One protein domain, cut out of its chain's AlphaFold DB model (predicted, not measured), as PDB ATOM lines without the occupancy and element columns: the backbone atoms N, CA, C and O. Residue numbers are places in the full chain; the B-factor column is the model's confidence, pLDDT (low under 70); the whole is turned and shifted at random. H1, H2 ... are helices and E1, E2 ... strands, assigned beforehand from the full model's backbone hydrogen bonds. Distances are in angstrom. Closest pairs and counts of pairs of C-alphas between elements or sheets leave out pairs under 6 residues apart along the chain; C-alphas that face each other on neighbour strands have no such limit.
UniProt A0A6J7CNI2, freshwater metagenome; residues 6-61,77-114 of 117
ATOM      1  N   HIS A   6      30.309  16.085 -23.427       80.75
ATOM      2  CA  HIS A   6      30.834  16.287 -22.072       80.75
ATOM      3  C   HIS A   6      29.908  15.792 -20.952       80.75
ATOM      4  O   HIS A   6      30.370  15.655 -19.823       80.75
ATOM      5  N   LEU A   7      28.632  15.530 -21.259       80.56
ATOM      6  CA  LEU A   7      27.655  14.924 -20.350       80.56
ATOM      7  C   LEU A   7      27.531  13.402 -20.563       80.56
ATOM      8  O   LEU A   7      26.551  12.799 -20.133       80.56
ATOM      9  N   PHE A   8      28.474  12.790 -21.291       80.69
ATOM     10  CA  PHE A   8      28.645  11.339 -21.356       80.69
ATOM     11  C   PHE A   8      29.285  10.828 -20.070       80.69
ATOM     12  O   PHE A   8      30.241  11.433 -19.578       80.69
ATOM     13  N   SER A   9      28.766   9.718 -19.555       80.00
ATOM     14  CA  SER A   9      29.343   9.005 -18.419       80.00
ATOM     15  C   SER A   9      28.970   7.521 -18.435       80.00
ATOM     16  O   SER A   9      28.212   7.083 -19.301       80.00
ATOM     17  N   ASP A  10      29.462   6.761 -17.456       80.06
ATOM     18  CA  ASP A  10      29.234   5.316 -17.331       80.06
ATOM     19  C   ASP A  10      27.748   4.955 -17.256       80.06
ATOM     20  O   ASP A  10      27.330   3.942 -17.811       80.06
ATOM     21  N   HIS A  11      26.928   5.834 -16.667       79.81
ATOM     22  CA  HIS A  11      25.473   5.692 -16.679       79.81
ATOM     23  C   HIS A  11      24.918   5.529 -18.100       79.81
ATOM     24  O   HIS A  11      24.003   4.750 -18.333       79.81
ATOM     25  N   ASP A  12      25.469   6.250 -19.073       78.06
ATOM     26  CA  ASP A  12      25.011   6.140 -20.450       78.06
ATOM     27  C   ASP A  12      25.490   4.859 -21.135       78.06
ATOM     28  O   ASP A  12      24.746   4.285 -21.930       78.06
ATOM     29  N   THR A  13      26.701   4.398 -20.820       80.19
ATOM     30  CA  THR A  13      27.196   3.090 -21.268       80.19
ATOM     31  C   THR A  13      26.293   1.974 -20.747       80.19
ATOM     32  O   THR A  13      25.890   1.109 -21.520       80.19
ATOM     33  N   ALA A  14      25.875   2.047 -19.478       79.50
ATOM     34  CA  ALA A  14      24.924   1.106 -18.882       79.50
ATOM     35  C   ALA A  14      23.549   1.118 -19.581       79.50
ATOM     36  O   ALA A  14      22.864   0.101 -19.636       79.50
ATOM     37  N   LEU A  15      23.153   2.253 -20.169       77.00
ATOM     38  CA  LEU A  15      21.946   2.371 -20.994       77.00
ATOM     39  C   LEU A  15      22.143   1.921 -22.458       77.00
ATOM     40  O   LEU A  15      21.215   2.042 -23.259       77.00
ATOM     41  N   GLY A  16      23.328   1.431 -22.839       76.12
ATOM     42  CA  GLY A  16      23.646   1.021 -24.212       76.12
ATOM     43  C   GLY A  16      23.790   2.193 -25.189       76.12
ATOM     44  O   GLY A  16      23.572   2.054 -26.396       76.12
ATOM     45  N   HIS A  17      24.100   3.393 -24.691       78.75
ATOM     46  CA  HIS A  17      24.220   4.586 -25.521       78.75
ATOM     47  C   HIS A  17      25.578   4.669 -26.242       78.75
ATOM     48  O   HIS A  17      26.475   5.386 -25.812       78.75
ATOM     49  N   GLU A  18      25.700   3.998 -27.388       67.81
ATOM     50  CA  GLU A  18      26.963   3.837 -28.138       67.81
ATOM     51  C   GLU A  18      27.384   5.057 -28.992       67.81
ATOM     52  O   GLU A  18      28.572   5.319 -29.178       67.81
ATOM     53  N   ARG A  19      26.436   5.825 -29.561       65.81
ATOM     54  CA  ARG A  19      26.746   6.856 -30.578       65.81
ATOM     55  C   ARG A  19      26.047   8.184 -30.319       65.81
ATOM     56  O   ARG A  19      24.829   8.235 -30.159       65.81
ATOM     57  N   ARG A  20      26.809   9.283 -30.351       74.31
ATOM     58  CA  ARG A  20      26.289  10.635 -30.104       74.31
ATOM     59  C   ARG A  20      26.611  11.596 -31.219       74.31
ATOM     60  O   ARG A  20      27.738  11.656 -31.693       74.31
ATOM     61  N   TYR A  21      25.604  12.378 -31.565       77.69
ATOM     62  CA  TYR A  21      25.731  13.480 -32.493       77.69
ATOM     63  C   TYR A  21      25.425  14.772 -31.758       77.69
ATOM     64  O   TYR A  21      24.389  14.902 -31.098       77.69
ATOM     65  N   ARG A  22      26.299  15.757 -31.932       83.56
ATOM     66  CA  ARG A  22      25.937  17.156 -31.749       83.56
ATOM     67  C   ARG A  22      24.809  17.488 -32.720       83.56
ATOM     68  O   ARG A  22      24.655  16.862 -33.771       83.56
ATOM     69  N   ARG A  23      24.040  18.529 -32.403       85.19
ATOM     70  CA  ARG A  23      22.934  18.990 -33.255       85.19
ATOM     71  C   ARG A  23      23.356  19.167 -34.719       85.19
ATOM     72  O   ARG A  23      22.658  18.695 -35.606       85.19
ATOM     73  N   SER A  24      24.490  19.822 -34.964       87.69
ATOM     74  CA  SER A  24      25.011  20.055 -36.317       87.69
ATOM     75  C   SER A  24      25.343  18.756 -37.052       87.69
ATOM     76  O   SER A  24      25.016  18.623 -38.226       87.69
ATOM     77  N   GLU A  25      25.933  17.783 -36.362       89.19
ATOM     78  CA  GLU A  25      26.287  16.482 -36.935       89.19
ATOM     79  C   GLU A  25      25.037  15.676 -37.291       89.19
ATOM     80  O   GLU A  25      24.957  15.121 -38.387       89.19
ATOM     81  N   LEU A  26      24.035  15.661 -36.402       89.25
ATOM     82  CA  LEU A  26      22.753  15.007 -36.663       89.25
ATOM     83  C   LEU A  26      22.083  15.629 -37.892       89.25
ATOM     84  O   LEU A  26      21.691  14.915 -38.811       89.25
ATOM     85  N   LEU A  27      21.977  16.959 -37.925       90.69
ATOM     86  CA  LEU A  27      21.328  17.664 -39.026       90.69
ATOM     87  C   LEU A  27      22.091  17.504 -40.341       90.69
ATOM     88  O   LEU A  27      21.447  17.319 -41.368       90.69
ATOM     89  N   GLY A  28      23.426  17.507 -40.326       91.88
ATOM     90  CA  GLY A  28      24.233  17.236 -41.517       91.88
ATOM     91  C   GLY A  28      23.990  15.833 -42.076       91.88
ATOM     92  O   GLY A  28      23.769  15.675 -43.273       91.88
ATOM     93  N   ARG A  29      23.939  14.816 -41.203       91.12
ATOM     94  CA  ARG A  29      23.655  13.420 -41.590       91.12
ATOM     95  C   ARG A  29      22.252  13.261 -42.167       91.12
ATOM     96  O   ARG A  29      22.078  12.623 -43.199       91.12
ATOM     97  N   VAL A  30      21.256  13.834 -41.495       91.38
ATOM     98  CA  VAL A  30      19.848  13.716 -41.886       91.38
ATOM     99  C   VAL A  30      19.567  14.493 -43.171       91.38
ATOM    100  O   VAL A  30      18.876  13.982 -44.047       91.38
ATOM    101  N   SER A  31      20.153  15.683 -43.328       92.50
ATOM    102  CA  SER A  31      19.938  16.526 -44.515       92.50
ATOM    103  C   SER A  31      20.502  15.922 -45.804       92.50
ATOM    104  O   SER A  31      20.099  16.332 -46.886       92.50
ATOM    105  N   ALA A  32      21.401  14.936 -45.706       91.06
ATOM    106  CA  ALA A  32      21.919  14.211 -46.864       91.06
ATOM    107  C   ALA A  32      20.884  13.270 -47.511       91.06
ATOM    108  O   ALA A  32      21.049  12.892 -48.665       91.06
ATOM    109  N   GLN A  33      19.842  12.867 -46.776       92.06
ATOM    110  CA  GLN A  33      18.856  11.871 -47.231       92.06
ATOM    111  C   GLN A  33      17.407  12.354 -47.101       92.06
ATOM    112  O   GLN A  33      16.510  11.840 -47.765       92.06
ATOM    113  N   PHE A  34      17.163  13.360 -46.262       94.81
ATOM    114  CA  PHE A  34      15.836  13.886 -45.981       94.81
ATOM    115  C   PHE A  34      15.846  15.409 -45.986       94.81
ATOM    116  O   PHE A  34      16.831  16.049 -45.626       94.81
ATOM    117  N   LYS A  35      14.704  16.019 -46.297       94.62
ATOM    118  CA  LYS A  35      14.511  17.447 -46.049       94.62
ATOM    119  C   LYS A  35      14.050  17.650 -44.608       94.62
ATOM    120  O   LYS A  35      12.948  17.240 -44.243       94.62
ATOM    121  N   VAL A  36      14.881  18.309 -43.804       93.12
ATOM    122  CA  VAL A  36      14.538  18.701 -42.429       93.12
ATOM    123  C   VAL A  36      13.459  19.786 -42.471       93.12
ATOM    124  O   VAL A  36      13.649  20.838 -43.077       93.12
ATOM    125  N   VAL A  37      12.312  19.514 -41.849       93.06
ATOM    126  CA  VAL A  37      11.158  20.424 -41.769       93.06
ATOM    127  C   VAL A  37      11.214  21.244 -40.485       93.06
ATOM    128  O   VAL A  37      11.012  22.453 -40.506       93.06
ATOM    129  N   GLU A  38      11.517  20.592 -39.364       90.69
ATOM    130  CA  GLU A  38      11.623  21.224 -38.049       90.69
ATOM    131  C   GLU A  38      12.693  20.485 -37.237       90.69
ATOM    132  O   GLU A  38      12.874  19.279 -37.395       90.69
ATOM    133  N   SER A  39      13.427  21.186 -36.376       91.56
ATOM    134  CA  SER A  39      14.362  20.551 -35.444       91.56
ATOM    135  C   SER A  39      14.484  21.359 -34.167       91.56
ATOM    136  O   SER A  39      14.349  22.584 -34.189       91.56
ATOM    137  N   GLY A  40      14.796  20.695 -33.061       89.94
ATOM    138  CA  GLY A  40      14.932  21.374 -31.783       89.94
ATOM    139  C   GLY A  40      15.550  20.513 -30.688       89.94
ATOM    140  O   GLY A  40      15.845  19.333 -30.907       89.94
ATOM    141  N   PRO A  41      15.766  21.110 -29.507       89.38
ATOM    142  CA  PRO A  41      16.189  20.396 -28.315       89.38
ATOM    143  C   PRO A  41      15.011  19.651 -27.663       89.38
ATOM    144  O   PRO A  41      13.840  19.971 -27.887       89.38
ATOM    145  N   LEU A  42      15.346  18.671 -26.830       89.31
ATOM    146  CA  LEU A  42      14.478  17.993 -25.867       89.31
ATOM    147  C   LEU A  42      15.210  17.879 -24.529       89.31
ATOM    148  O   LEU A  42      16.443  17.790 -24.513       89.31
ATOM    149  N   PHE A  43      14.442  17.792 -23.440       90.62
ATOM    150  CA  PHE A  43      14.949  17.568 -22.086       90.62
ATOM    151  C   PHE A  43      15.902  18.680 -21.638       90.62
ATOM    152  O   PHE A  43      17.015  18.425 -21.176       90.62
ATOM    153  N   THR A  44      15.476  19.928 -21.826       90.00
ATOM    154  CA  THR A  44      16.260  21.112 -21.462       90.00
ATOM    155  C   THR A  44      16.362  21.224 -19.948       90.00
ATOM    156  O   THR A  44      17.458  21.359 -19.411       90.00
ATOM    157  N   SER A  45      15.232  21.101 -19.249       89.75
ATOM    158  CA  SER A  45      15.168  21.133 -17.784       89.75
ATOM    159  C   SER A  45      16.039  20.060 -17.124       89.75
ATOM    160  O   SER A  45      16.554  20.268 -16.028       89.75
ATOM    161  N   LEU A  46      16.266  18.939 -17.816       89.75
ATOM    162  CA  LEU A  46      17.089  17.837 -17.325       89.75
ATOM    163  C   LEU A  46      18.599  18.051 -17.510       89.75
ATOM    164  O   LEU A  46      19.389  17.283 -16.961       89.75
ATOM    165  N   LEU A  47      19.039  19.097 -18.219       88.12
ATOM    166  CA  LEU A  47      20.468  19.396 -18.359       88.12
ATOM    167  C   LEU A  47      21.152  19.611 -17.011       88.12
ATOM    168  O   LEU A  47      22.222  19.055 -16.778       88.12
ATOM    169  N   ALA A  48      20.529  20.397 -16.132       88.69
ATOM    170  CA  ALA A  48      21.065  20.692 -14.810       88.69
ATOM    171  C   ALA A  48      21.209  19.429 -13.937       88.69
ATOM    172  O   ALA A  48      22.331  19.154 -13.505       88.69
ATOM    173  N   PRO A  49      20.157  18.607 -13.718       88.81
ATOM    174  CA  PRO A  49      20.308  17.386 -12.934       88.81
ATOM    175  C   PRO A  49      21.300  16.410 -13.573       88.81
ATOM    176  O   PRO A  49      22.075  15.786 -12.852       88.81
ATOM    177  N   ARG A  50      21.378  16.336 -14.910       88.38
ATOM    178  CA  ARG A  50      22.380  15.497 -15.580       88.38
ATOM    179  C   ARG A  50      23.807  16.000 -15.377       88.38
ATOM    180  O   ARG A  50      24.698  15.189 -15.157       88.38
ATOM    181  N   ALA A  51      24.045  17.309 -15.432       87.81
ATOM    182  CA  ALA A  51      25.366  17.880 -15.176       87.81
ATOM    183  C   ALA A  51      25.829  17.612 -13.737       87.81
ATOM    184  O   ALA A  51      26.991  17.261 -13.521       87.81
ATOM    185  N   ILE A  52      24.912  17.709 -12.769       89.31
ATOM    186  CA  ILE A  52      25.176  17.348 -11.370       89.31
ATOM    187  C   ILE A  52      25.508  15.858 -11.270       89.31
ATOM    188  O   ILE A  52      26.535  15.510 -10.698       89.31
ATOM    189  N   GLN A  53      24.695  14.988 -11.875       87.56
ATOM    190  CA  GLN A  53      24.917  13.543 -11.856       87.56
ATOM    191  C   GLN A  53      26.288  13.166 -12.437       87.56
ATOM    192  O   GLN A  53      27.060  12.473 -11.783       87.56
ATOM    193  N   VAL A  54      26.633  13.676 -13.624       87.19
ATOM    194  CA  VAL A  54      27.940  13.425 -14.257       87.19
ATOM    195  C   VAL A  54      29.086  13.950 -13.391       87.19
ATOM    196  O   VAL A  54      30.138  13.318 -13.316       87.19
ATOM    197  N   SER A  55      28.901  15.088 -12.718       88.31
ATOM    198  CA  SER A  55      29.905  15.609 -11.785       88.31
ATOM    199  C   SER A  55      30.092  14.658 -10.603       88.31
ATOM    200  O   SER A  55      31.221  14.299 -10.298       88.31
ATOM    201  N   LEU A  56      29.010  14.182  -9.983       88.19
ATOM    202  CA  LEU A  56      29.077  13.229  -8.868       88.19
ATOM    203  C   LEU A  56      29.749  11.907  -9.260       88.19
ATOM    204  O   LEU A  56      30.612  11.433  -8.525       88.19
ATOM    205  N   GLU A  57      29.422  11.365 -10.435       85.50
ATOM    206  CA  GLU A  57      30.056  10.153 -10.966       85.50
ATOM    207  C   GLU A  57      31.570  10.353 -11.157       85.50
ATOM    208  O   GLU A  57      32.361   9.503 -10.759       85.50
ATOM    209  N   ARG A  58      32.003  11.520 -11.655       86.00
ATOM    210  CA  ARG A  58      33.436  11.857 -11.784       86.00
ATOM    211  C   ARG A  58      34.163  12.006 -10.450       86.00
ATOM    212  O   ARG A  58      35.374  11.822 -10.409       86.00
ATOM    213  N   LEU A  59      33.450  12.332  -9.372       88.25
ATOM    214  CA  LEU A  59      33.982  12.313  -8.006       88.25
ATOM    215  C   LEU A  59      33.967  10.898  -7.382       88.25
ATOM    216  O   LEU A  59      34.182  10.762  -6.178       88.25
ATOM    217  N   GLY A  60      33.691   9.848  -8.165       81.62
ATOM    218  CA  GLY A  60      33.633   8.459  -7.701       81.62
ATOM    219  C   GLY A  60      32.357   8.115  -6.926       81.62
ATOM    220  O   GLY A  60      32.259   7.041  -6.336       81.62
ATOM    221  N   ARG A  61      31.362   9.015  -6.902       78.31
ATOM    222  CA  ARG A  61      30.061   8.774  -6.266       78.31
ATOM    223  C   ARG A  61      29.107   8.211  -7.308       78.31
ATOM    224  O   ARG A  61      28.326   8.941  -7.914       78.31
ATOM    225  N   VAL A  77       3.170  10.679  -8.847       93.81
ATOM    226  CA  VAL A  77       4.543  11.096  -9.186       93.81
ATOM    227  C   VAL A  77       4.794  10.938 -10.684       93.81
ATOM    228  O   VAL A  77       5.293  11.855 -11.337       93.81
ATOM    229  N   THR A  78       4.381   9.804 -11.251       92.50
ATOM    230  CA  THR A  78       4.528   9.516 -12.682       92.50
ATOM    231  C   THR A  78       3.834  10.569 -13.550       92.50
ATOM    232  O   THR A  78       4.412  11.059 -14.523       92.50
ATOM    233  N   ASN A  79       2.613  10.965 -13.188       94.25
ATOM    234  CA  ASN A  79       1.853  11.977 -13.918       94.25
ATOM    235  C   ASN A  79       2.461  13.375 -13.774       94.25
ATOM    236  O   ASN A  79       2.525  14.105 -14.764       94.25
ATOM    237  N   SER A  80       2.964  13.734 -12.591       94.00
ATOM    238  CA  SER A  80       3.667  15.003 -12.379       94.00
ATOM    239  C   SER A  80       4.934  15.095 -13.232       94.00
ATOM    240  O   SER A  80       5.120  16.080 -13.947       94.00
ATOM    241  N   VAL A  81       5.769  14.050 -13.229       92.31
ATOM    242  CA  VAL A  81       6.988  13.996 -14.052       92.31
ATOM    243  C   VAL A  81       6.639  14.046 -15.535       92.31
ATOM    244  O   VAL A  81       7.209  14.845 -16.278       92.31
ATOM    245  N   ARG A  82       5.641  13.272 -15.977       93.25
ATOM    246  CA  ARG A  82       5.152  13.321 -17.361       93.25
ATOM    247  C   ARG A  82       4.680  14.722 -17.750       93.25
ATOM    248  O   ARG A  82       4.994  15.178 -18.850       93.25
ATOM    249  N   GLY A  83       3.943  15.401 -16.873       95.44
ATOM    250  CA  GLY A  83       3.487  16.774 -17.081       95.44
ATOM    251  C   GLY A  83       4.653  17.748 -17.241       95.44
ATOM    252  O   GLY A  83       4.695  18.494 -18.219       95.44
ATOM    253  N   ALA A  84       5.640  17.679 -16.343       93.81
ATOM    254  CA  ALA A  84       6.840  18.511 -16.394       93.81
ATOM    255  C   ALA A  84       7.643  18.293 -17.689       93.81
ATOM    256  O   ALA A  84       7.986  19.259 -18.368       93.81
ATOM    257  N   LEU A  85       7.875  17.036 -18.084       92.88
ATOM    258  CA  LEU A  85       8.578  16.706 -19.329       92.88
ATOM    259  C   LEU A  85       7.789  17.128 -20.575       92.88
ATOM    260  O   LEU A  85       8.370  17.568 -21.566       92.88
ATOM    261  N   SER A  86       6.459  17.039 -20.529       93.88
ATOM    262  CA  SER A  86       5.598  17.504 -21.621       93.88
ATOM    263  C   SER A  86       5.656  19.024 -21.775       93.88
ATOM    264  O   SER A  86       5.688  19.529 -22.898       93.88
ATOM    265  N   LEU A  87       5.678  19.760 -20.661       94.38
ATOM    266  CA  LEU A  87       5.838  21.210 -20.667       94.38
ATOM    267  C   LEU A  87       7.228  21.612 -21.174       94.38
ATOM    268  O   LEU A  87       7.313  22.466 -22.053       94.38
ATOM    269  N   ASP A  88       8.289  20.952 -20.701       93.62
ATOM    270  CA  ASP A  88       9.660  21.145 -21.191       93.62
ATOM    271  C   ASP A  88       9.745  20.960 -22.714       93.62
ATOM    272  O   ASP A  88      10.235  21.838 -23.423       93.62
ATOM    273  N   ALA A  89       9.166  19.879 -23.247       91.62
ATOM    274  CA  ALA A  89       9.141  19.624 -24.686       91.62
ATOM    275  C   ALA A  89       8.363  20.697 -25.472       91.62
ATOM    276  O   ALA A  89       8.773  21.086 -26.570       91.62
ATOM    277  N   ARG A  90       7.246  21.199 -24.925       92.94
ATOM    278  CA  ARG A  90       6.463  22.286 -25.543       92.94
ATOM    279  C   ARG A  90       7.251  23.592 -25.573       92.94
ATOM    280  O   ARG A  90       7.297  24.231 -26.623       92.94
ATOM    281  N   LEU A  91       7.895  23.958 -24.465       91.81
ATOM    282  CA  LEU A  91       8.736  25.153 -24.371       91.81
ATOM    283  C   LEU A  91       9.959  25.046 -25.284       91.81
ATOM    284  O   LEU A  91      10.255  25.986 -26.016       91.81
ATOM    285  N   GLY A  92      10.619  23.885 -25.321       90.50
ATOM    286  CA  GLY A  92      11.745  23.621 -26.216       90.50
ATOM    287  C   GLY A  92      11.362  23.738 -27.693       90.50
ATOM    288  O   GLY A  92      12.080  24.360 -28.476       90.50
ATOM    289  N   ARG A  93      10.189  23.217 -28.081       90.56
ATOM    290  CA  ARG A  93       9.657  23.381 -29.443       90.56
ATOM    291  C   ARG A  93       9.313  24.837 -29.749       90.56
ATOM    292  O   ARG A  93       9.658  25.326 -30.821       90.56
ATOM    293  N   TRP A  94       8.648  25.531 -28.827       92.00
ATOM    294  CA  TRP A  94       8.348  26.954 -28.978       92.00
ATOM    295  C   TRP A  94       9.633  27.769 -29.165       92.00
ATOM    296  O   TRP A  94       9.731  28.547 -30.110       92.00
ATOM    297  N   ALA A  95      10.658  27.526 -28.350       89.31
ATOM    298  CA  ALA A  95      11.956  28.176 -28.470       89.31
ATOM    299  C   ALA A  95      12.617  27.899 -29.828       89.31
ATOM    300  O   ALA A  95      13.052  28.831 -30.503       89.31
ATOM    301  N   ALA A  96      12.617  26.639 -30.276       87.81
ATOM    302  CA  ALA A  96      13.169  26.254 -31.573       87.81
ATOM    303  C   ALA A  96      12.470  26.962 -32.747       87.81
ATOM    304  O   ALA A  96      13.143  27.449 -33.657       87.81
ATOM    305  N   ARG A  97      11.136  27.084 -32.706       89.31
ATOM    306  CA  ARG A  97      10.345  27.823 -33.708       89.31
ATOM    307  C   ARG A  97      10.676  29.311 -33.731       89.31
ATOM    308  O   ARG A  97      10.760  29.899 -34.803       89.31
ATOM    309  N   ASN A  98      10.937  29.892 -32.562       89.75
ATOM    310  CA  ASN A  98      11.380  31.278 -32.413       89.75
ATOM    311  C   ASN A  98      12.896  31.458 -32.629       89.75
ATOM    312  O   ASN A  98      13.437  32.516 -32.325       89.75
ATOM    313  N   ARG A  99      13.597  30.441 -33.162       86.31
ATOM    314  CA  ARG A  99      15.048  30.451 -33.438       86.31
ATOM    315  C   ARG A  99      15.926  30.690 -32.203       86.31
ATOM    316  O   ARG A  99      17.100  31.025 -32.340       86.31
ATOM    317  N   LEU A 100      15.393  30.466 -31.005       85.12
ATOM    318  CA  LEU A 100      16.168  30.506 -29.772       85.12
ATOM    319  C   LEU A 100      17.013  29.234 -29.675       85.12
ATOM    320  O   LEU A 100      16.501  28.111 -29.737       85.12
ATOM    321  N   ASN A 101      18.325  29.407 -29.535       77.81
ATOM    322  CA  ASN A 101      19.255  28.291 -29.426       77.81
ATOM    323  C   ASN A 101      19.391  27.848 -27.965       77.81
ATOM    324  O   ASN A 101      20.318  28.250 -27.267       77.81
ATOM    325  N   ILE A 102      18.444  27.032 -27.509       84.56
ATOM    326  CA  ILE A 102      18.468  26.458 -26.162       84.56
ATOM    327  C   ILE A 102      19.113  25.061 -26.225       84.56
ATOM    328  O   ILE A 102      18.732  24.262 -27.087       84.56
ATOM    329  N   PRO A 103      20.101  24.748 -25.365       86.56
ATOM    330  CA  PRO A 103      20.682  23.411 -25.298       86.56
ATOM    331  C   PRO A 103      19.672  22.405 -24.729       86.56
ATOM    332  O   PRO A 103      18.786  22.770 -23.966       86.56
ATOM    333  N   GLY A 104      19.832  21.123 -25.051       87.94
ATOM    334  CA  GLY A 104      19.010  20.050 -24.485       87.94
ATOM    335  C   GLY A 104      19.770  18.732 -24.421       87.94
ATOM    336  O   GLY A 104      20.734  18.520 -25.161       87.94
ATOM    337  N   LEU A 105      19.337  17.813 -23.555       88.19
ATOM    338  CA  LEU A 105      19.926  16.470 -23.490       88.19
ATOM    339  C   LEU A 105      19.562  15.591 -24.686       88.19
ATOM    340  O   LEU A 105      20.024  14.463 -24.783       88.19
ATOM    341  N   SER A 106      18.713  16.020 -25.604       87.06
ATOM    342  CA  SER A 106      18.539  15.328 -26.878       87.06
ATOM    343  C   SER A 106      18.152  16.321 -27.956       87.06
ATOM    344  O   SER A 106      17.727  17.438 -27.673       87.06
ATOM    345  N   VAL A 107      18.323  15.907 -29.204       88.62
ATOM    346  CA  VAL A 107      17.903  16.668 -30.378       88.62
ATOM    347  C   VAL A 107      16.917  15.812 -31.150       88.62
ATOM    348  O   VAL A 107      17.100  14.602 -31.269       88.62
ATOM    349  N   TRP A 108      15.890  16.450 -31.691       90.12
ATOM    350  CA  TRP A 108      14.957  15.839 -32.625       90.12
ATOM    351  C   TRP A 108      14.946  16.614 -33.938       90.12
ATOM    352  O   TRP A 108      15.229  17.816 -33.978       90.12
ATOM    353  N   ALA A 109      14.593  15.916 -35.012       91.31
ATOM    354  CA  ALA A 109      14.338  16.503 -36.315       91.31
ATOM    355  C   ALA A 109      13.125  15.811 -36.942       91.31
ATOM    356  O   ALA A 109      13.094  14.588 -37.059       91.31
ATOM    357  N   VAL A 110      12.124  16.593 -37.340       92.12
ATOM    358  CA  VAL A 110      11.018  16.133 -38.182       92.12
ATOM    359  C   VAL A 110      11.439  16.339 -39.623       92.12
ATOM    360  O   VAL A 110      11.821  17.441 -40.022       92.12
ATOM    361  N   CYS A 111      11.385  15.264 -40.396       94.25
ATOM    362  CA  CYS A 111      11.934  15.226 -41.740       94.25
ATOM    363  C   CYS A 111      10.900  14.681 -42.716       94.25
ATOM    364  O   CYS A 111      10.033  13.896 -42.341       94.25
ATOM    365  N   ARG A 112      11.016  15.093 -43.975       94.12
ATOM    366  CA  ARG A 112      10.256  14.532 -45.093       94.12
ATOM    367  C   ARG A 112      11.215  13.892 -46.098       94.12
ATOM    368  O   ARG A 112      12.354  14.366 -46.198       94.12
ATOM    369  N   PRO A 113      10.781  12.875 -46.859       91.56
ATOM    370  CA  PRO A 113      11.573  12.353 -47.964       91.56
ATOM    371  C   PRO A 113      11.999  13.487 -48.903       91.56
ATOM    372  O   PRO A 113      11.230  14.425 -49.153       91.56
ATOM    373  N   LEU A 114      13.231  13.424 -49.411       85.44
ATOM    374  CA  LEU A 114      13.569  14.133 -50.642       85.44
ATOM    375  C   LEU A 114      12.659  13.505 -51.705       85.44
ATOM    376  O   LEU A 114      12.644  12.284 -51.820       85.44
TER     377      LEU A 114
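This is residues 6 to 61 and 77 to 114 of the 117 residues of a protein of freshwater metagenome (UniProt A0A6J7CNI2). A long two-stranded antiparallel ribbon, E1 beside E2, forms one half of this elongated domain, with H2 packed over both strands and residues 85 to 97 of H4 packed on E1. Beyond the ribbon, H3 reaches toward the other end, where H1 is near it, while residues 77 to 83 of H4 stick out. The printed part has 94 residues with four named helices and two named strands, in the order H1 H2 E1 H3 H4 E2, and its class is mixed, helices and strands. It is only just loose, close to compact, with a radius of gyration of the C-alphas of 15.2 A and spans of 47 by 30 by 23 A.

Find C-alpha 34 at (15.836, 13.886, -45.981); from there E1, residues 34 to 42, runs 20.6 A and bends by 72 degrees at residue 37. E2, residues 106 to 113, runs 22.4 A to C-alpha 113 at (11.573, 12.353, -47.964). H4, residues 77 to 97, runs 30.2 A from C-alpha 77 at (4.543, 11.096, -9.186). H3, residues 47 to 58, spans 16.4 A, H2, residues 23 to 31, 11.9 A, and H1, residues 10 to 14, 6.2 A.

Look first at E1 and E2, antiparallel at 161 degrees: N 37 and O 110 are 2.8 A apart, and N 108 and O 40 3.0 A, both within hydrogen-bond range. The closest C-alphas of E1 and H4 are those of Gly 40 and Ala 96, 5.2 A; of H2 and E2, those of Arg 23 and Val 107, 6.2 A. H1 and H3 are near each other, with 6 pairs of C-alphas within 10 A; H2 and H4 are apart. In H1, H2, H3 and H4 every O i to N i+4 pair is within hydrogen-bond range.

The C-alphas farthest apart, those of Gly 60 and Leu 114, are 47.7 A apart. Residues 62 to 76 are not printed, and C-alphas 61 and 77 stand 25.8 A apart across this cut. Of the links that are printed whole, none is long. Mean pLDDT of the printed part is 87.7; residues 18 to 19 are under 70.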